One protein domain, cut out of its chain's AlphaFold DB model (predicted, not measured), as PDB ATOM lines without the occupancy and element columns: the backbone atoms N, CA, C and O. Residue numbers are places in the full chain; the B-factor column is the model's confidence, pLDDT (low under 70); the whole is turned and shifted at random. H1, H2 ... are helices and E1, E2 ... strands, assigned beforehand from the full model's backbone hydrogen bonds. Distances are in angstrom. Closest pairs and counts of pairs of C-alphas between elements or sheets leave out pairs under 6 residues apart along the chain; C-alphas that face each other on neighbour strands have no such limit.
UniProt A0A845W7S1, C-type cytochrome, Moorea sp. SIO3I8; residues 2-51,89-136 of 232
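AT A GLANCE: This is residues 2 to 51 and 89 to 136 of the 232 residues of the protein "C-type cytochrome" of Moorea sp. SIO3I8 (UniProt A0A845W7S1). A loop-rich domain with a small two-stranded sheet, E1 and E2, beside the little helix H3 at one end, and the two longer helices, H1 and H2, steeply tilted to each other toward the other end. The short helices H4 and H5 follow one another along one side between these ends, and two long stretches without a named element, residues 2 to 16 and 114 to 131, fill much of the rest; the second turns back beyond H5 and returns to E2. The printed part has 98 residues, with five named helices and two named strands in the order H1, H2, E1, H3, H4, H5, E2; the sheet, E1 - E2, is antiparallel. The class is mostly helix, though under half of the residues are in named elements. The whole is compact, with a radius of gyration of the C-alphas of 14.2 A and spans of 40 by 35 by 21 A.

HOW THE PARTS SIT: E1, residues 89 to 91, and E2, residues 132 to 134, are antiparallel neighbours at 153 degrees. N 90 and O 133 are 2.9 A apart and N 133 and O 90 are 3.1 A apart, both within hydrogen-bond range. H3, residues 92 to 95, follows E1 by a tight link; its closest C-alpha pair with E2 is Ile 92 and Gly 132, 4.2 A. H4, residues 100 to 104, comes closest to E2 at the C-alphas of Leu 102 and Gly 132, 6.5 A. H3 and H4 are only just apart, their closest C-alphas 8.3 A from each other. H5, residues 107 to 113, touches no helix. H1, residues 17 to 27, has its centre 6.0 A from the mean of the C-alphas, nearest of the elements. H2, residues 37 to 48, only just touches H1, with 3 pairs of C-alphas within 8 A and with its residues 40 to 44 alone; the closest C-alphas are those of Asn 21 and Ile 40, 7.3 A. H1 and H2 run opposite ways at a steep tilt of 57 degrees. H1 and H2 are each apart from H3, H4, H5 and E2. In H1, H2, H4 and H5 every O i to N i+4 pair is within hydrogen-bond range; H3 is too short for such a pair, and its one O i to N i+3 pair is not within range.

IN THESE COORDINATES: E1 begins at C-alpha 89, (23.585, -27.823, -17.896), and E2 ends at C-alpha 134, (22.579, -24.129, -19.176). H2 is 15.9 A from first to last C-alpha, H1 15.2 A and H5 9.7 A; E2 is 6.9 A, E1 6.2 A, H4 6.0 A and H3 5.2 A. H1 begins at C-alpha 17, (10.839, -23.965, -27.163).

THE WHOLE: The two C-alphas farthest apart are those of Thr 33 and Glu 94, 41.2 A. Residues 52 to 88 are not printed, and C-alphas 51 and 89 are 23.4 A apart across this cut. The link from H5 to E2, 18 residues, is long. The mean pLDDT of the printed part is 94.8, and no printed residue is under 70.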
ATOM      1  N   PRO A   2      18.496 -22.597 -34.779       87.94
ATOM      2  CA  PRO A   2      19.771 -22.866 -34.081       87.94
ATOM      3  C   PRO A   2      19.671 -23.272 -32.595       87.94
ATOM      4  O   PRO A   2      20.642 -23.779 -32.043       87.94
ATOM      5  N   ARG A   3      18.525 -23.041 -31.937       91.25
ATOM      6  CA  ARG A   3      18.307 -23.321 -30.502       91.25
ATOM      7  C   ARG A   3      17.425 -24.547 -30.228       91.25
ATOM      8  O   ARG A   3      17.084 -24.806 -29.079       91.25
ATOM      9  N   GLU A   4      17.044 -25.278 -31.273       93.19
ATOM     10  CA  GLU A   4      16.267 -26.516 -31.156       93.19
ATOM     11  C   GLU A   4      17.027 -27.550 -30.305       93.19
ATOM     12  O   GLU A   4      18.216 -27.781 -30.529       93.19
ATOM     13  N   GLY A   5      16.349 -28.161 -29.329       92.06
ATOM     14  CA  GLY A   5      16.915 -29.212 -28.475       92.06
ATOM     15  C   GLY A   5      17.950 -28.755 -27.438       92.06
ATOM     16  O   GLY A   5      18.529 -29.600 -26.754       92.06
ATOM     17  N   LEU A   6      18.200 -27.448 -27.299       96.62
ATOM     18  CA  LEU A   6      18.985 -26.923 -26.179       96.62
ATOM     19  C   LEU A   6      18.165 -27.003 -24.887       96.62
ATOM     20  O   LEU A   6      16.945 -26.891 -24.911       96.62
ATOM     21  N   GLN A   7      18.838 -27.129 -23.747       97.69
ATOM     22  CA  GLN A   7      18.230 -26.933 -22.436       97.69
ATOM     23  C   GLN A   7      18.038 -25.423 -22.215       97.69
ATOM     24  O   GLN A   7      18.992 -24.645 -22.249       97.69
ATOM     25  N   LEU A   8      16.781 -25.020 -22.076       95.75
ATOM     26  CA  LEU A   8      16.260 -23.658 -22.047       95.75
ATOM     27  C   LEU A   8      15.988 -23.194 -20.612       95.75
ATOM     28  O   LEU A   8      16.014 -23.983 -19.673       95.75
ATOM     29  N   HIS A   9      15.716 -21.892 -20.470       95.69
ATOM     30  CA  HIS A   9      15.850 -21.151 -19.209       95.69
ATOM     31  C   HIS A   9      17.279 -21.194 -18.661       95.69
ATOM     32  O   HIS A   9      18.163 -21.855 -19.202       95.69
ATOM     33  N   TRP A  10      17.537 -20.412 -17.614       97.50
ATOM     34  CA  TRP A  10      18.875 -20.350 -17.036       97.50
ATOM     35  C   TRP A  10      19.315 -21.696 -16.473       97.50
ATOM     36  O   TRP A  10      20.457 -22.085 -16.671       97.50
ATOM     37  N   ASP A  11      18.418 -22.415 -15.809       97.12
ATOM     38  CA  ASP A  11      18.664 -23.706 -15.168       97.12
ATOM     39  C   ASP A  11      18.531 -24.912 -16.108       97.12
ATOM     40  O   ASP A  11      18.770 -26.041 -15.686       97.12
ATOM     41  N   GLY A  12      18.201 -24.722 -17.388       97.44
ATOM     42  CA  GLY A  12      18.061 -25.839 -18.328       97.44
ATOM     43  C   GLY A  12      16.882 -26.765 -18.008       97.44
ATOM     44  O   GLY A  12      16.931 -27.964 -18.315       97.44
ATOM     45  N   ASP A  13      15.858 -26.225 -17.345       97.12
ATOM     46  CA  ASP A  13      14.715 -26.964 -16.810       97.12
ATOM     47  C   ASP A  13      13.761 -27.483 -17.893       97.12
ATOM     48  O   ASP A  13      12.928 -28.324 -17.593       97.12
ATOM     49  N   ASN A  14      13.891 -27.048 -19.146       97.06
ATOM     50  CA  ASN A  14      13.036 -27.442 -20.265       97.06
ATOM     51  C   ASN A  14      13.872 -27.561 -21.553       97.06
ATOM     52  O   ASN A  14      14.904 -26.920 -21.660       97.06
ATOM     53  N   ASP A  15      13.476 -28.362 -22.541       96.56
ATOM     54  CA  ASP A  15      14.147 -28.434 -23.859       96.56
ATOM     55  C   ASP A  15      13.192 -28.299 -25.056       96.56
ATOM     56  O   ASP A  15      13.568 -28.531 -26.204       96.56
ATOM     57  N   SER A  16      11.961 -27.866 -24.791       95.50
ATOM     58  CA  SER A  16      10.944 -27.530 -25.776       95.50
ATOM     59  C   SER A  16      10.746 -26.017 -25.819       95.50
ATOM     60  O   SER A  16      10.293 -25.390 -24.859       95.50
ATOM     61  N   VAL A  17      11.059 -25.406 -26.963       93.69
ATOM     62  CA  VAL A  17      10.839 -23.965 -27.163       93.69
ATOM     63  C   VAL A  17       9.355 -23.614 -27.037       93.69
ATOM     64  O   VAL A  17       9.023 -22.567 -26.481       93.69
ATOM     65  N   ASP A  18       8.469 -24.505 -27.479       92.81
ATOM     66  CA  ASP A  18       7.023 -24.308 -27.399       92.81
ATOM     67  C   ASP A  18       6.549 -24.277 -25.940       92.81
ATOM     68  O   ASP A  18       5.849 -23.345 -25.535       92.81
ATOM     69  N   GLU A  19       6.979 -25.240 -25.112       94.75
ATOM     70  CA  GLU A  19       6.637 -25.245 -23.682       94.75
ATOM     71  C   GLU A  19       7.245 -24.054 -22.950       94.75
ATOM     72  O   GLU A  19       6.572 -23.414 -22.140       94.75
ATOM     73  N   ARG A  20       8.498 -23.713 -23.266       94.75
ATOM     74  CA  ARG A  20       9.184 -22.541 -22.721       94.75
ATOM     75  C   ARG A  20       8.407 -21.261 -23.019       94.75
ATOM     76  O   ARG A  20       8.184 -20.456 -22.115       94.75
ATOM     77  N   ASN A  21       7.987 -21.056 -24.266       94.62
ATOM     78  CA  ASN A  21       7.242 -19.863 -24.672       94.62
ATOM     79  C   ASN A  21       5.862 -19.804 -24.012       94.62
ATOM     80  O   ASN A  21       5.462 -18.752 -23.512       94.62
ATOM     81  N   LEU A  22       5.168 -20.939 -23.939       94.12
ATOM     82  CA  LEU A  22       3.872 -21.028 -23.278       94.12
ATOM     83  C   LEU A  22       3.984 -20.774 -21.764       94.12
ATOM     84  O   LEU A  22       3.175 -20.042 -21.195       94.12
ATOM     85  N   SER A  23       5.019 -21.307 -21.111       94.50
ATOM     86  CA  SER A  23       5.300 -21.052 -19.695       94.50
ATOM     87  C   SER A  23       5.650 -19.586 -19.430       94.50
ATOM     88  O   SER A  23       5.220 -19.029 -18.421       94.50
ATOM     89  N   ALA A  24       6.396 -18.937 -20.328       92.94
ATOM     90  CA  ALA A  24       6.697 -17.511 -20.220       92.94
ATOM     91  C   ALA A  24       5.427 -16.649 -20.337       92.94
ATOM     92  O   ALA A  24       5.271 -15.690 -19.581       92.94
ATOM     93  N   ALA A  25       4.491 -17.019 -21.217       93.12
ATOM     94  CA  ALA A  25       3.200 -16.341 -21.329       93.12
ATOM     95  C   ALA A  25       2.384 -16.445 -20.028       93.12
ATOM     96  O   ALA A  25       1.826 -15.445 -19.575       93.12
ATOM     97  N   LEU A  26       2.370 -17.619 -19.382       92.38
ATOM     98  CA  LEU A  26       1.735 -17.781 -18.068       92.38
ATOM     99  C   LEU A  26       2.368 -16.864 -17.010       92.38
ATOM    100  O   LEU A  26       1.652 -16.209 -16.257       92.38
ATOM    101  N   GLY A  27       3.702 -16.765 -16.988       89.56
ATOM    102  CA  GLY A  27       4.423 -15.848 -16.096       89.56
ATOM    103  C   GLY A  27       4.087 -14.369 -16.328       89.56
ATOM    104  O   GLY A  27       4.126 -13.580 -15.388       89.56
ATOM    105  N   ALA A  28       3.700 -13.999 -17.552       91.38
ATOM    106  CA  ALA A  28       3.230 -12.660 -17.908       91.38
ATOM    107  C   ALA A  28       1.741 -12.411 -17.578       91.38
ATOM    108  O   ALA A  28       1.224 -11.333 -17.869       91.38
ATOM    109  N   GLY A  29       1.045 -13.379 -16.968       90.38
ATOM    110  CA  GLY A  29      -0.339 -13.241 -16.501       90.38
ATOM    111  C   GLY A  29      -1.401 -13.868 -17.406       90.38
ATOM    112  O   GLY A  29      -2.596 -13.708 -17.154       90.38
ATOM    113  N   VAL A  30      -0.999 -14.595 -18.451       90.75
ATOM    114  CA  VAL A  30      -1.922 -15.385 -19.278       90.75
ATOM    115  C   VAL A  30      -2.394 -16.624 -18.504       90.75
ATOM    116  O   VAL A  30      -1.662 -17.171 -17.683       90.75
ATOM    117  N   THR A  31      -3.612 -17.103 -18.763       89.06
ATOM    118  CA  THR A  31      -4.121 -18.366 -18.209       89.06
ATOM    119  C   THR A  31      -4.267 -19.418 -19.311       89.06
ATOM    120  O   THR A  31      -4.310 -19.077 -20.498       89.06
ATOM    121  N   PRO A  32      -4.440 -20.706 -18.962       85.00
ATOM    122  CA  PRO A  32      -4.721 -21.736 -19.957       85.00
ATOM    123  C   PRO A  32      -5.963 -21.484 -20.824       85.00
ATOM    124  O   PRO A  32      -6.089 -22.092 -21.883       85.00
ATOM    125  N   THR A  33      -6.879 -20.611 -20.391       87.50
ATOM    126  CA  THR A  33      -8.102 -20.265 -21.128       87.50
ATOM    127  C   THR A  33      -8.004 -18.953 -21.903       87.50
ATOM    128  O   THR A  33      -8.804 -18.750 -22.811       87.50
ATOM    129  N   THR A  34      -7.055 -18.071 -21.577       91.81
ATOM    130  CA  THR A  34      -6.889 -16.760 -22.235       91.81
ATOM    131  C   THR A  34      -5.697 -16.699 -23.185       91.81
ATOM    132  O   THR A  34      -5.428 -15.650 -23.766       91.81
ATOM    133  N   VAL A  35      -4.967 -17.804 -23.342       91.38
ATOM    134  CA  VAL A  35      -3.752 -17.843 -24.154       91.38
ATOM    135  C   VAL A  35      -4.013 -17.633 -25.648       91.38
ATOM    136  O   VAL A  35      -4.730 -18.401 -26.286       91.38
ATOM    137  N   ASP A  36      -3.360 -16.614 -26.213       93.81
ATOM    138  CA  ASP A  36      -3.290 -16.365 -27.655       93.81
ATOM    139  C   ASP A  36      -2.197 -17.238 -28.287       93.81
ATOM    140  O   ASP A  36      -1.036 -16.842 -28.420       93.81
ATOM    141  N   LEU A  37      -2.566 -18.472 -28.633       92.69
ATOM    142  CA  LEU A  37      -1.642 -19.445 -29.217       92.69
ATOM    143  C   LEU A  37      -1.109 -18.992 -30.582       92.69
ATOM    144  O   LEU A  37       0.076 -19.173 -30.854       92.69
ATOM    145  N   ASP A  38      -1.955 -18.378 -31.408       94.88
ATOM    146  CA  ASP A  38      -1.570 -17.923 -32.744       94.88
ATOM    147  C   ASP A  38      -0.595 -16.745 -32.652       94.88
ATOM    148  O   ASP A  38       0.391 -16.673 -33.392       94.88
ATOM    149  N   GLY A  39      -0.822 -15.833 -31.701       95.31
ATOM    150  CA  GLY A  39       0.101 -14.750 -31.385       95.31
ATOM    151  C   GLY A  39       1.457 -15.255 -30.895       95.31
ATOM    152  O   GLY A  39       2.489 -14.796 -31.391       95.31
ATOM    153  N   ILE A  40       1.465 -16.225 -29.973       94.56
ATOM    154  CA  ILE A  40       2.702 -16.846 -29.478       94.56
ATOM    155  C   ILE A  40       3.452 -17.533 -30.621       94.56
ATOM    156  O   ILE A  40       4.654 -17.308 -30.761       94.56
ATOM    157  N   GLN A  41       2.763 -18.312 -31.461       94.12
ATOM    158  CA  GLN A  41       3.389 -19.005 -32.587       94.12
ATOM    159  C   GLN A  41       3.992 -18.019 -33.590       94.12
ATOM    160  O   GLN A  41       5.147 -18.169 -33.975       94.12
ATOM    161  N   ARG A  42       3.261 -16.955 -33.950       95.94
ATOM    162  CA  ARG A  42       3.755 -15.913 -34.865       95.94
ATOM    163  C   ARG A  42       5.056 -15.279 -34.368       95.94
ATOM    164  O   ARG A  42       5.975 -15.063 -35.154       95.94
ATOM    165  N   VAL A  43       5.135 -14.956 -33.074       95.00
ATOM    166  CA  VAL A  43       6.350 -14.377 -32.475       95.00
ATOM    167  C   VAL A  43       7.466 -15.418 -32.391       95.00
ATOM    168  O   VAL A  43       8.617 -15.087 -32.673       95.00
ATOM    169  N   ALA A  44       7.141 -16.665 -32.044       94.06
ATOM    170  CA  ALA A  44       8.105 -17.757 -32.007       94.06
ATOM    171  C   ALA A  44       8.749 -17.977 -33.381       94.06
ATOM    172  O   ALA A  44       9.972 -17.999 -33.456       94.06
ATOM    173  N   ASP A  45       7.954 -18.054 -34.452       93.88
ATOM    174  CA  ASP A  45       8.432 -18.235 -35.828       93.88
ATOM    175  C   ASP A  45       9.352 -17.091 -36.267       93.88
ATOM    176  O   ASP A  45      10.396 -17.333 -36.874       93.88
ATOM    177  N   TRP A  46       9.008 -15.847 -35.911       93.75
ATOM    178  CA  TRP A  46       9.843 -14.682 -36.204       93.75
ATOM    179  C   TRP A  46      11.183 -14.716 -35.454       93.75
ATOM    180  O   TRP A  46      12.235 -14.523 -36.062       93.75
ATOM    181  N   LEU A  47      11.164 -14.990 -34.145       93.75
ATOM    182  CA  LEU A  47      12.375 -15.032 -33.317       93.75
ATOM    183  C   LEU A  47      13.261 -16.243 -33.613       93.75
ATOM    184  O   LEU A  47      14.452 -16.216 -33.302       93.75
ATOM    185  N   TRP A  48      12.700 -17.309 -34.182       92.50
ATOM    186  CA  TRP A  48      13.388 -18.587 -34.294       92.50
ATOM    187  C   TRP A  48      14.697 -18.498 -35.087       92.50
ATOM    188  O   TRP A  48      15.675 -19.190 -34.782       92.50
ATOM    189  N   GLU A  49      14.713 -17.658 -36.118       90.00
ATOM    190  CA  GLU A  49      15.844 -17.508 -37.039       90.00
ATOM    191  C   GLU A  49      16.390 -16.081 -37.081       90.00
ATOM    192  O   GLU A  49      17.291 -15.803 -37.869       90.00
ATOM    193  N   LEU A  50      15.885 -15.196 -36.215       93.25
ATOM    194  CA  LEU A  50      16.348 -13.819 -36.113       93.25
ATOM    195  C   LEU A  50      17.793 -13.797 -35.579       93.25
ATOM    196  O   LEU A  50      18.017 -14.195 -34.430       93.25
ATOM    197  N   PRO A  51      18.785 -13.353 -36.374       93.38
ATOM    198  CA  PRO A  51      20.144 -13.205 -35.880       93.38
ATOM    199  C   PRO A  51      20.240 -11.994 -34.938       93.38
ATOM    200  O   PRO A  51      19.456 -11.047 -35.066       93.38
ATOM    201  N   VAL A  89      23.382 -28.243 -19.276       98.62
ATOM    202  CA  VAL A  89      23.585 -27.823 -17.896       98.62
ATOM    203  C   VAL A  89      25.005 -28.164 -17.461       98.62
ATOM    204  O   VAL A  89      25.417 -29.324 -17.486       98.62
ATOM    205  N   THR A  90      25.735 -27.137 -17.039       98.69
ATOM    206  CA  THR A  90      26.958 -27.274 -16.248       98.69
ATOM    207  C   THR A  90      26.557 -27.330 -14.770       98.69
ATOM    208  O   THR A  90      25.846 -26.421 -14.329       98.69
ATOM    209  N   PRO A  91      26.968 -28.360 -14.002       98.56
ATOM    210  CA  PRO A  91      26.618 -28.496 -12.586       98.56
ATOM    211  C   PRO A  91      26.957 -27.250 -11.764       98.56
ATOM    212  O   PRO A  91      27.964 -26.587 -12.026       98.56
ATOM    213  N   ILE A  92      26.143 -26.942 -10.751       98.56
ATOM    214  CA  ILE A  92      26.319 -25.755  -9.906       98.56
ATOM    215  C   ILE A  92      27.662 -25.771  -9.169       98.56
ATOM    216  O   ILE A  92      28.287 -24.726  -9.005       98.56
ATOM    217  N   GLU A  93      28.149 -26.956  -8.805       98.12
ATOM    218  CA  GLU A  93      29.448 -27.165  -8.165       98.12
ATOM    219  C   GLU A  93      30.629 -26.909  -9.117       98.12
ATOM    220  O   GLU A  93      31.713 -26.565  -8.656       98.12
ATOM    221  N   GLU A  94      30.428 -27.059 -10.434       98.19
ATOM    222  CA  GLU A  94      31.434 -26.759 -11.466       98.19
ATOM    223  C   GLU A  94      31.390 -25.275 -11.854       98.19
ATOM    224  O   GLU A  94      32.426 -24.612 -11.896       98.19
ATOM    225  N   ILE A  95      30.201 -24.727 -12.131       98.25
ATOM    226  CA  ILE A  95      30.074 -23.342 -12.602       98.25
ATOM    227  C   ILE A  95      30.239 -22.315 -11.472       98.25
ATOM    228  O   ILE A  95      30.732 -21.220 -11.726       98.25
ATOM    229  N   GLY A  96      29.852 -22.638 -10.234       98.31
ATOM    230  CA  GLY A  96      30.103 -21.828  -9.032       98.31
ATOM    231  C   GLY A  96      29.424 -20.450  -8.978       98.31
ATOM    232  O   GLY A  96      29.748 -19.636  -8.107       98.31
ATOM    233  N   THR A  97      28.533 -20.140  -9.921       98.56
ATOM    234  CA  THR A  97      27.752 -18.891  -9.922       98.56
ATOM    235  C   THR A  97      26.657 -18.929  -8.857       98.56
ATOM    236  O   THR A  97      26.358 -19.995  -8.323       98.56
ATOM    237  N   ASP A  98      26.023 -17.785  -8.573       98.50
ATOM    238  CA  ASP A  98      24.924 -17.691  -7.600       98.50
ATOM    239  C   ASP A  98      23.871 -18.803  -7.799       98.50
ATOM    240  O   ASP A  98      23.411 -19.048  -8.912       98.50
ATOM    241  N   ARG A  99      23.501 -19.509  -6.728       98.00
ATOM    242  CA  ARG A  99      22.607 -20.678  -6.790       98.00
ATOM    243  C   ARG A  99      21.130 -20.368  -6.546       98.00
ATOM    244  O   ARG A  99      20.302 -21.260  -6.701       98.00
ATOM    245  N   TYR A 100      20.765 -19.139  -6.186       98.00
ATOM    246  CA  TYR A 100      19.399 -18.824  -5.758       98.00
ATOM    247  C   TYR A 100      18.372 -19.004  -6.880       98.00
ATOM    248  O   TYR A 100      17.267 -19.476  -6.607       98.00
ATOM    249  N   ARG A 101      18.714 -18.700  -8.144       97.06
ATOM    250  CA  ARG A 101      17.821 -18.999  -9.281       97.06
ATOM    251  C   ARG A 101      17.637 -20.502  -9.463       97.06
ATOM    252  O   ARG A 101      16.523 -20.931  -9.746       97.06
ATOM    253  N   LEU A 102      18.693 -21.300  -9.319       97.94
ATOM    254  CA  LEU A 102      18.579 -22.754  -9.364       97.94
ATOM    255  C   LEU A 102      17.681 -23.257  -8.226       97.94
ATOM    256  O   LEU A 102      16.760 -24.029  -8.473       97.94
ATOM    257  N   ASP A 103      17.917 -22.823  -6.991       97.62
ATOM    258  CA  ASP A 103      17.199 -23.319  -5.813       97.62
ATOM    259  C   ASP A 103      15.727 -22.885  -5.760       97.62
ATOM    260  O   ASP A 103      14.906 -23.602  -5.187       97.62
ATOM    261  N   SER A 104      15.369 -21.758  -6.387       96.12
ATOM    262  CA  SER A 104      13.978 -21.289  -6.434       96.12
ATOM    263  C   SER A 104      13.057 -22.208  -7.242       96.12
ATOM    264  O   SER A 104      11.853 -22.250  -6.985       96.12
ATOM    265  N   TYR A 105      13.606 -22.984  -8.181       97.38
ATOM    266  CA  TYR A 105      12.849 -23.983  -8.925       97.38
ATOM    267  C   TYR A 105      12.820 -25.310  -8.156       97.38
ATOM    268  O   TYR A 105      13.766 -26.094  -8.212       97.38
ATOM    269  N   THR A 106      11.764 -25.565  -7.386       97.44
ATOM    270  CA  THR A 106      11.659 -26.752  -6.518       97.44
ATOM    271  C   THR A 106      10.985 -27.938  -7.219       97.44
ATOM    272  O   THR A 106      10.298 -27.781  -8.228       97.44
ATOM    273  N   TYR A 107      11.116 -29.147  -6.657       97.75
ATOM    274  CA  TYR A 107      10.334 -30.309  -7.114       97.75
ATOM    275  C   TYR A 107       8.819 -30.109  -6.950       97.75
ATOM    276  O   TYR A 107       8.041 -30.660  -7.727       97.75
ATOM    277  N   GLU A 108       8.395 -29.316  -5.963       97.75
ATOM    278  CA  GLU A 108       6.994 -28.935  -5.784       97.75
ATOM    279  C   GLU A 108       6.520 -28.034  -6.929       97.75
ATOM    280  O   GLU A 108       5.497 -28.326  -7.550       97.75
ATOM    281  N   LEU A 109       7.296 -26.999  -7.277       95.56
ATOM    282  CA  LEU A 109       6.991 -26.136  -8.418       95.56
ATOM    283  C   LEU A 109       6.927 -26.944  -9.718       95.56
ATOM    284  O   LEU A 109       5.950 -26.819 -10.450       95.56
ATOM    285  N   LEU A 110       7.904 -27.823  -9.962       96.81
ATOM    286  CA  LEU A 110       7.900 -28.743 -11.101       96.81
ATOM    287  C   LEU A 110       6.625 -29.602 -11.142       96.81
ATOM    288  O   LEU A 110       5.980 -29.726 -12.183       96.81
ATOM    289  N   SER A 111       6.253 -30.202 -10.008       95.88
ATOM    290  CA  SER A 111       5.076 -31.071  -9.918       95.88
ATOM    291  C   SER A 111       3.796 -30.306 -10.248       95.88
ATOM    292  O   SER A 111       2.979 -30.794 -11.026       95.88
ATOM    293  N   ASN A 112       3.662 -29.082  -9.730       94.31
ATOM    294  CA  ASN A 112       2.535 -28.199 -10.020       94.31
ATOM    295  C   ASN A 112       2.535 -27.736 -11.484       94.31
ATOM    296  O   ASN A 112       1.495 -27.769 -12.141       94.31
ATOM    297  N   GLN A 113       3.694 -27.369 -12.033       93.31
ATOM    298  CA  GLN A 113       3.830 -26.934 -13.424       93.31
ATOM    299  C   GLN A 113       3.420 -28.043 -14.404       93.31
ATOM    300  O   GLN A 113       2.721 -27.775 -15.378       93.31
ATOM    301  N   ASN A 114       3.726 -29.306 -14.098       92.62
ATOM    302  CA  ASN A 114       3.316 -30.466 -14.900       92.62
ATOM    303  C   ASN A 114       1.796 -30.745 -14.894       92.62
ATOM    304  O   ASN A 114       1.325 -31.599 -15.658       92.62
ATOM    305  N   THR A 115       1.019 -30.044 -14.055       93.38
ATOM    306  CA  THR A 115      -0.456 -30.079 -14.080       93.38
ATOM    307  C   THR A 115      -1.065 -29.086 -15.074       93.38
ATOM    308  O   THR A 115      -2.246 -29.192 -15.417       93.38
ATOM    309  N   LEU A 116      -0.270 -28.141 -15.584       91.75
ATOM    310  CA  LEU A 116      -0.735 -27.147 -16.541       91.75
ATOM    311  C   LEU A 116      -1.043 -27.799 -17.892       91.75
ATOM    312  O   LEU A 116      -0.339 -28.697 -18.362       91.75
ATOM    313  N   PHE A 117      -2.128 -27.333 -18.515       91.38
ATOM    314  CA  PHE A 117      -2.613 -27.807 -19.816       91.38
ATOM    315  C   PHE A 117      -2.920 -29.318 -19.892       91.38
ATOM    316  O   PHE A 117      -3.034 -29.868 -20.994       91.38
ATOM    317  N   VAL A 118      -3.083 -30.000 -18.749       92.06
ATOM    318  CA  VAL A 118      -3.522 -31.404 -18.696       92.06
ATOM    319  C   VAL A 118      -4.833 -31.583 -19.467       92.06
ATOM    320  O   VAL A 118      -5.724 -30.740 -19.422       92.06
ATOM    321  N   GLY A 119      -4.935 -32.688 -20.210       90.50
ATOM    322  CA  GLY A 119      -6.077 -32.966 -21.086       90.50
ATOM    323  C   GLY A 119      -5.997 -32.293 -22.459       90.50
ATOM    324  O   GLY A 119      -6.863 -32.531 -23.295       90.50
ATOM    325  N   THR A 120      -4.951 -31.506 -22.729       89.75
ATOM    326  CA  THR A 120      -4.711 -30.895 -24.042       89.75
ATOM    327  C   THR A 120      -3.415 -31.419 -24.677       89.75
ATOM    328  O   THR A 120      -2.524 -31.892 -23.963       89.75
ATOM    329  N   PRO A 121      -3.243 -31.281 -26.006       89.56
ATOM    330  CA  PRO A 121      -1.966 -31.564 -26.664       89.56
ATOM    331  C   PRO A 121      -0.788 -30.716 -26.153       89.56
ATOM    332  O   PRO A 121       0.353 -31.115 -26.353       89.56
ATOM    333  N   ARG A 122      -1.051 -29.584 -25.477       89.75
ATOM    334  CA  ARG A 122      -0.040 -28.640 -24.964       89.75
ATOM    335  C   ARG A 122       0.358 -28.890 -23.507       89.75
ATOM    336  O   ARG A 122       0.987 -28.036 -22.890       89.75
ATOM    337  N   ARG A 123      -0.041 -30.029 -22.931       93.25
ATOM    338  CA  ARG A 123       0.395 -30.440 -21.591       93.25
ATOM    339  C   ARG A 123       1.917 -30.389 -21.502       93.25
ATOM    340  O   ARG A 123       2.577 -31.042 -22.306       93.25
ATOM    341  N   PHE A 124       2.416 -29.729 -20.463       95.44
ATOM    342  CA  PHE A 124       3.835 -29.701 -20.139       95.44
ATOM    343  C   PHE A 124       4.381 -31.094 -19.791       95.44
ATOM    344  O   PHE A 124       3.789 -31.831 -18.994       95.44
ATOM    345  N   LYS A 125       5.487 -31.464 -20.439       95.38
ATOM    346  CA  LYS A 125       6.160 -32.770 -20.345       95.38
ATOM    347  C   LYS A 125       7.684 -32.663 -20.348       95.38
ATOM    348  O   LYS A 125       8.336 -33.654 -20.027       95.38
ATOM    349  N   HIS A 126       8.246 -31.516 -20.727       96.25
ATOM    350  CA  HIS A 126       9.691 -31.344 -20.873       96.25
ATOM    351  C   HIS A 126      10.342 -30.699 -19.641       96.25
ATOM    352  O   HIS A 126      11.562 -30.795 -19.480       96.25
ATOM    353  N   PHE A 127       9.533 -30.099 -18.756       97.19
ATOM    354  CA  PHE A 127      10.008 -29.525 -17.501       97.19
ATOM    355  C   PHE A 127      10.616 -30.580 -16.568       97.19
ATOM    356  O   PHE A 127      10.066 -31.668 -16.376       97.19
ATOM    357  N   ARG A 128      11.754 -30.245 -15.958       96.88
ATOM    358  CA  ARG A 128      12.516 -31.094 -15.035       96.88
ATOM    359  C   ARG A 128      13.352 -30.253 -14.082       96.88
ATOM    360  O   ARG A 128      13.847 -29.189 -14.432       96.88
ATOM    361  N   LYS A 129      13.591 -30.782 -12.886       97.62
ATOM    362  CA  LYS A 129      14.575 -30.209 -11.969       97.62
ATOM    363  C   LYS A 129      15.977 -30.593 -12.441       97.62
ATOM    364  O   LYS A 129      16.247 -31.766 -12.686       97.62
ATOM    365  N   THR A 130      16.861 -29.611 -12.534       97.94
ATOM    366  CA  THR A 130      18.280 -29.790 -12.861       97.94
ATOM    367  C   THR A 130      19.157 -29.447 -11.652       97.94
ATOM    368  O   THR A 130      18.657 -29.171 -10.555       97.94
ATOM    369  N   ASN A 131      20.476 -29.494 -11.841       97.88
ATOM    370  CA  ASN A 131      21.486 -29.259 -10.813       97.88
ATOM    371  C   ASN A 131      22.482 -28.146 -11.185       97.88
ATOM    372  O   ASN A 131      23.595 -28.141 -10.669       97.88
ATOM    373  N   GLY A 132      22.139 -27.235 -12.096       98.38
ATOM    374  CA  GLY A 132      23.083 -26.228 -12.572       98.38
ATOM    375  C   GLY A 132      22.481 -25.265 -13.584       98.38
ATOM    376  O   GLY A 132      21.264 -25.107 -13.630       98.38
ATOM    377  N   TYR A 133      23.332 -24.642 -14.399       98.69
ATOM    378  CA  TYR A 133      22.911 -23.660 -15.402       98.69
ATOM    379  C   TYR A 133      23.291 -24.075 -16.821       98.69
ATOM    380  O   TYR A 133      24.366 -24.628 -17.056       98.69
ATOM    381  N   ALA A 134      22.395 -23.814 -17.770       98.31
ATOM    382  CA  ALA A 134      22.579 -24.129 -19.176       98.31
ATOM    383  C   ALA A 134      23.598 -23.187 -19.835       98.31
ATOM    384  O   ALA A 134      23.519 -21.963 -19.710       98.31
ATOM    385  N   ASN A 135      24.534 -23.759 -20.594       98.12
ATOM    386  CA  ASN A 135      25.498 -22.974 -21.361       98.12
ATOM    387  C   ASN A 135      24.822 -22.356 -22.590       98.12
ATOM    388  O   ASN A 135      24.469 -23.056 -23.542       98.12
ATOM    389  N   VAL A 136      24.640 -21.038 -22.582       96.06
ATOM    390  CA  VAL A 136      23.998 -20.318 -23.689       96.06
ATOM    391  C   VAL A 136      24.984 -20.025 -24.827       96.06
ATOM    392  O   VAL A 136      26.136 -19.670 -24.554       96.06
TER     393      VAL A 136